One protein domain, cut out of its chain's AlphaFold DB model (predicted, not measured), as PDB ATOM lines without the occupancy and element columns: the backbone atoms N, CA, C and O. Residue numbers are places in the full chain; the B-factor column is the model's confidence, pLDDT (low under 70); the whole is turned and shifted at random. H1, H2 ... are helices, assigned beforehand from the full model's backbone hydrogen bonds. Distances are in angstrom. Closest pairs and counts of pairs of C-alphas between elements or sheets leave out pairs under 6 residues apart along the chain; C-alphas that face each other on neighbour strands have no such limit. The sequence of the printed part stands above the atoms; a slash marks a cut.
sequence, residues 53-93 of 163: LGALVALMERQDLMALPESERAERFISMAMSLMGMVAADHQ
ATOM      1  N   LEU A  53       1.861 -54.879  93.905       84.62
ATOM      2  CA  LEU A  53       1.995 -53.502  94.387       84.62
ATOM      3  C   LEU A  53       2.475 -52.534  93.293       84.62
ATOM      4  O   LEU A  53       2.721 -51.363  93.575       84.62
ATOM      5  N   GLY A  54       2.572 -52.982  92.038       83.94
ATOM      6  CA  GLY A  54       2.983 -52.145  90.905       83.94
ATOM      7  C   GLY A  54       2.114 -50.895  90.731       83.94
ATOM      8  O   GLY A  54       2.629 -49.822  90.429       83.94
ATOM      9  N   ALA A  55       0.813 -50.982  91.031       83.62
ATOM     10  CA  ALA A  55      -0.076 -49.821  91.002       83.62
ATOM     11  C   ALA A  55       0.347 -48.729  92.005       83.62
ATOM     12  O   ALA A  55       0.304 -47.550  91.662       83.62
ATOM     13  N   LEU A  56       0.800 -49.099  93.215       85.62
ATOM     14  CA  LEU A  56       1.314 -48.147  94.216       85.62
ATOM     15  C   LEU A  56       2.576 -47.447  93.745       85.62
ATOM     16  O   LEU A  56       2.694 -46.236  93.921       85.62
ATOM     17  N   VAL A  57       3.482 -48.191  93.115       84.81
ATOM     18  CA  VAL A  57       4.694 -47.617  92.524       84.81
ATOM     19  C   VAL A  57       4.316 -46.618  91.429       84.81
ATOM     20  O   VAL A  57       4.746 -45.469  91.480       84.81
ATOM     21  N   ALA A  58       3.411 -46.995  90.524       86.94
ATOM     22  CA  ALA A  58       2.931 -46.109  89.466       86.94
ATOM     23  C   ALA A  58       2.233 -44.851  90.012       86.94
ATOM     24  O   ALA A  58       2.374 -43.773  89.446       86.94
ATOM     25  N   LEU A  59       1.500 -44.947  91.129       86.31
ATOM     26  CA  LEU A  59       0.905 -43.778  91.785       86.31
ATOM     27  C   LEU A  59       1.979 -42.820  92.310       86.31
ATOM     28  O   LEU A  59       1.817 -41.611  92.153       86.31
ATOM     29  N   MET A  60       3.070 -43.336  92.884       84.31
ATOM     30  CA  MET A  60       4.189 -42.513  93.357       84.31
ATOM     31  C   MET A  60       4.934 -41.803  92.219       84.31
ATOM     32  O   MET A  60       5.515 -40.746  92.447       84.31
ATOM     33  N   GLU A  61       4.892 -42.337  91.000       85.56
ATOM     34  CA  GLU A  61       5.489 -41.709  89.815       85.56
ATOM     35  C   GLU A  61       4.638 -40.560  89.244       85.56
ATOM     36  O   GLU A  61       5.126 -39.756  88.447       85.56
ATOM     37  N   ARG A  62       3.365 -40.436  89.651       88.81
ATOM     38  CA  ARG A  62       2.467 -39.396  89.128       88.81
ATOM     39  C   ARG A  62       2.849 -38.025  89.674       88.81
ATOM     40  O   ARG A  62       2.753 -37.762  90.872       88.81
ATOM     41  N   GLN A  63       3.173 -37.115  88.758       85.25
ATOM     42  CA  GLN A  63       3.466 -35.715  89.082       85.25
ATOM     43  C   GLN A  63       2.289 -35.031  89.793       85.25
ATOM     44  O   GLN A  63       2.503 -34.270  90.734       85.25
ATOM     45  N   ASP A  64       1.056 -35.386  89.427       84.50
ATOM     46  CA  ASP A  64      -0.162 -34.867  90.060       84.50
ATOM     47  C   ASP A  64      -0.226 -35.187  91.558       84.50
ATOM     48  O   ASP A  64      -0.694 -34.374  92.349       84.50
ATOM     49  N   LEU A  65       0.269 -36.358  91.973       86.25
ATOM     50  CA  LEU A  65       0.309 -36.741  93.384       86.25
ATOM     51  C   LEU A  65       1.378 -35.943  94.150       86.25
ATOM     52  O   LEU A  65       1.204 -35.612  95.324       86.25
ATOM     53  N   MET A  66       2.487 -35.623  93.486       87.25
ATOM     54  CA  MET A  66       3.568 -34.830  94.074       87.25
ATOM     55  C   MET A  66       3.205 -33.347  94.205       87.25
ATOM     56  O   MET A  66       3.755 -32.673  95.075       87.25
ATOM     57  N   ALA A  67       2.251 -32.862  93.408       87.81
ATOM     58  CA  ALA A  67       1.685 -31.521  93.529       87.81
ATOM     59  C   ALA A  67       0.722 -31.364  94.725       87.81
ATOM     60  O   ALA A  67       0.433 -30.239  95.132       87.81
ATOM     61  N   LEU A  68       0.234 -32.471  95.301       88.62
ATOM     62  CA  LEU A  68      -0.647 -32.459  96.472       88.62
ATOM     63  C   LEU A  68       0.135 -32.258  97.782       88.62
ATOM     64  O   LEU A  68       1.302 -32.673  97.879       88.62
ATOM     65  N   PRO A  69      -0.514 -31.685  98.818       91.62
ATOM     66  CA  PRO A  69       0.057 -31.611 100.158       91.62
ATOM     67  C   PRO A  69       0.316 -33.012 100.731       91.62
ATOM     68  O   PRO A  69      -0.349 -33.989 100.384       91.62
ATOM     69  N   GLU A  70       1.299 -33.109 101.628       89.00
ATOM     70  CA  GLU A  70       1.790 -34.384 102.169       89.00
ATOM     71  C   GLU A  70       0.687 -35.227 102.828       89.00
ATOM     72  O   GLU A  70       0.642 -36.441 102.628       89.00
ATOM     73  N   SER A  71      -0.246 -34.586 103.538       88.56
ATOM     74  CA  SER A  71      -1.385 -35.258 104.171       88.56
ATOM     75  C   SER A  71      -2.282 -35.960 103.150       88.56
ATOM     76  O   SER A  71      -2.588 -37.139 103.300       88.56
ATOM     77  N   GLU A  72      -2.640 -35.276 102.063       88.75
ATOM     78  CA  GLU A  72      -3.493 -35.840 101.011       88.75
ATOM     79  C   GLU A  72      -2.760 -36.914 100.199       88.75
ATOM     80  O   GLU A  72      -3.357 -37.906  99.772       88.75
ATOM     81  N   ARG A  73      -1.446 -36.759 100.008       90.12
ATOM     82  CA  ARG A  73      -0.601 -37.774  99.373       90.12
ATOM     83  C   ARG A  73      -0.583 -39.067 100.181       90.12
ATOM     84  O   ARG A  73      -0.762 -40.142  99.607       90.12
ATOM     85  N   ALA A  74      -0.391 -38.958 101.495       88.62
ATOM     86  CA  ALA A  74      -0.402 -40.096 102.404       88.62
ATOM     87  C   ALA A  74      -1.773 -40.784 102.416       88.62
ATOM     88  O   ALA A  74      -1.838 -42.003 102.283       88.62
ATOM     89  N   GLU A  75      -2.867 -40.022 102.477       90.56
ATOM     90  CA  GLU A  75      -4.228 -40.567 102.422       90.56
ATOM     91  C   GLU A  75      -4.495 -41.338 101.124       90.56
ATOM     92  O   GLU A  75      -4.989 -42.466 101.166       90.56
ATOM     93  N   ARG A  76      -4.118 -40.782  99.965       88.38
ATOM     94  CA  ARG A  76      -4.296 -41.463  98.672       88.38
ATOM     95  C   ARG A  76      -3.436 -42.716  98.548       88.38
ATOM     96  O   ARG A  76      -3.905 -43.722  98.018       88.38
ATOM     97  N   PHE A  77      -2.207 -42.675  99.055       90.00
ATOM     98  CA  PHE A  77      -1.330 -43.840  99.091       90.00
ATOM     99  C   PHE A  77      -1.908 -44.949  99.982       90.00
ATOM    100  O   PHE A  77      -2.029 -46.091  99.542       90.00
ATOM    101  N   ILE A  78      -2.322 -44.609 101.206       90.12
ATOM    102  CA  ILE A  78      -2.906 -45.555 102.165       90.12
ATOM    103  C   ILE A  78      -4.211 -46.134 101.620       90.12
ATOM    104  O   ILE A  78      -4.400 -47.344 101.664       90.12
ATOM    105  N   SER A  79      -5.085 -45.302 101.050       89.81
ATOM    106  CA  SER A  79      -6.342 -45.746 100.440       89.81
ATOM    107  C   SER A  79      -6.097 -46.796  99.354       89.81
ATOM    108  O   SER A  79      -6.724 -47.858  99.360       89.81
ATOM    109  N   MET A  80      -5.124 -46.555  98.473       88.12
ATOM    110  CA  MET A  80      -4.806 -47.507  97.416       88.12
ATOM    111  C   MET A  80      -4.112 -48.768  97.946       88.12
ATOM    112  O   MET A  80      -4.396 -49.863  97.469       88.12
ATOM    113  N   ALA A  81      -3.260 -48.648  98.967       87.94
ATOM    114  CA  ALA A  81      -2.637 -49.799  99.612       87.94
ATOM    115  C   ALA A  81      -3.673 -50.700 100.295       87.94
ATOM    116  O   ALA A  81      -3.651 -51.914 100.109       87.94
ATOM    117  N   MET A  82      -4.626 -50.111 101.021       88.31
ATOM    118  CA  MET A  82      -5.731 -50.840 101.646       88.31
ATOM    119  C   MET A  82      -6.596 -51.538 100.590       88.31
ATOM    120  O   MET A  82      -6.887 -52.725 100.733       88.31
ATOM    121  N   SER A  83      -6.898 -50.849  99.481       88.31
ATOM    122  CA  SER A  83      -7.633 -51.436  98.356       88.31
ATOM    123  C   SER A  83      -6.920 -52.647  97.746       88.31
ATOM    124  O   SER A  83      -7.582 -53.622  97.403       88.31
ATOM    125  N   LEU A  84      -5.590 -52.610  97.605       85.81
ATOM    126  CA  LEU A  84      -4.813 -53.736  97.073       85.81
ATOM    127  C   LEU A  84      -4.750 -54.917  98.050       85.81
ATOM    128  O   LEU A  84      -4.719 -56.066  97.623       85.81
ATOM    129  N   MET A  85      -4.786 -54.648  99.357       83.56
ATOM    130  CA  MET A  85      -4.849 -55.677 100.401       83.56
ATOM    131  C   MET A  85      -6.263 -56.248 100.608       83.56
ATOM    132  O   MET A  85      -6.460 -57.082 101.491       83.56
ATOM    133  N   GLY A  86      -7.260 -55.801  99.833       81.00
ATOM    134  CA  GLY A  86      -8.658 -56.209 100.001       81.00
ATOM    135  C   GLY A  86      -9.291 -55.705 101.301       81.00
ATOM    136  O   GLY A  86     -10.358 -56.173 101.697       81.00
ATOM    137  N   MET A  87      -8.644 -54.754 101.977       74.69
ATOM    138  CA  MET A  87      -9.197 -54.088 103.144       74.69
ATOM    139  C   MET A  87     -10.027 -52.908 102.652       74.69
ATOM    140  O   MET A  87      -9.539 -52.061 101.906       74.69
ATOM    141  N   VAL A  88     -11.291 -52.839 103.070       59.72
ATOM    142  CA  VAL A  88     -12.114 -51.656 102.807       59.72
ATOM    143  C   VAL A  88     -11.416 -50.483 103.485       59.72
ATOM    144  O   VAL A  88     -11.336 -50.431 104.713       59.72
ATOM    145  N   ALA A  89     -10.859 -49.573 102.680       59.19
ATOM    146  CA  ALA A  89     -10.415 -48.283 103.170       59.19
ATOM    147  C   ALA A  89     -11.643 -47.657 103.827       59.19
ATOM    148  O   ALA A  89     -12.628 -47.381 103.142       59.19
ATOM    149  N   ALA A  90     -11.630 -47.551 105.159       58.38
ATOM    150  CA  ALA A  90     -12.700 -46.893 105.886       58.38
ATOM    151  C   ALA A  90     -12.918 -45.545 105.207       58.38
ATOM    152  O   ALA A  90     -11.950 -44.823 104.981       58.38
ATOM    153  N   ASP A  91     -14.161 -45.304 104.803       50.47
ATOM    154  CA  ASP A  91     -14.596 -44.221 103.934       50.47
ATOM    155  C   ASP A  91     -14.127 -42.876 104.512       50.47
ATOM    156  O   ASP A  91     -14.805 -42.215 105.302       50.47
ATOM    157  N   HIS A  92     -12.899 -42.484 104.184       55.28
ATOM    158  CA  HIS A  92     -12.366 -41.164 104.450       55.28
ATOM    159  C   HIS A  92     -12.902 -40.281 103.335       55.28
ATOM    160  O   HIS A  92     -12.176 -39.794 102.471       55.28
ATOM    161  N   GLN A  93     -14.228 -40.099 103.365       45.62
ATOM    162  CA  GLN A  93     -14.868 -38.922 102.811       45.62
ATOM    163  C   GLN A  93     -13.971 -37.738 103.168       45.62
ATOM    164  O   GLN A  93     -13.665 -37.571 104.358       45.62
TER     165      GLN A  93
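Overview. This is residues 53 to 93 of the 163 residues of an uncharacterized protein of Citrobacter freundii (UniProt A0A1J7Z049). What shape does the printed part make? Two helices, H1 and the longer H3, run side by side in opposite ways, and the short H2 sits in the turn that joins them at one end. After H3, residues 85 to 93 turn round and fold back loosely along H3, on the side away from H1, in one flat layer. Which parts, in which order and how large? The printed part has 41 residues with three named helices, H1, H2 and H3 along the chain, and no named strand; the class is all helix. It is compact, with a radius of gyration of the C-alphas of 10.3 A, and flat, spanning 26 by 24 by 10 A.

Arrangement. How do the two longer helices stand? H1, residues 54 to 61, and H3, residues 70 to 84, touch; their closest C-alphas, those of Leu 56 and Ala 81, are 6.9 A apart. They run opposite ways at a shallow tilt of 13 degrees, and H3 touches H1 with residues 77 to 81 alone. Where is the short helix? H2, residues 63 to 66, is close to H1 but not clearly touching it, the closest C-alphas being those of Leu 59 and Leu 65 at 7.2 A. It is also close to H3 but not clearly touching it, with the C-alphas of Leu 65 and Arg 73 closest at 6.1 A. What do the backbone N and O atoms show? In H1 and H3 every O i to N i+4 pair is within hydrogen-bond range, while H2 with four residues is too short for such a pair; its one O i to N i+3 pair is within range.

Along the chain. Where does the first helix begin? H1 begins at C-alpha 54, at (2.983, -52.145, 90.905), and measures 10.8 A from first to last C-alpha. How long are the other two? H2 measures 5.1 A from C-alpha 63 to C-alpha 66. H3, the longest, measures 21.1 A from C-alpha 70 at (1.790, -34.384, 102.169) to C-alpha 84 at (-4.813, -53.736, 97.073).

Size, cuts and confidence. How far does it reach? The two C-alphas farthest apart, those of Ala 67 and Gly 86, are 27.5 A apart. Is it continuous? The printed part, residues 53 to 93 of a chain of 163, has no cut, and the links from H1 to H2 and from H2 to H3 are tight. Where is the model's confidence low? The mean pLDDT of the printed part is 82.1, and residues 88 to 93 are under 70.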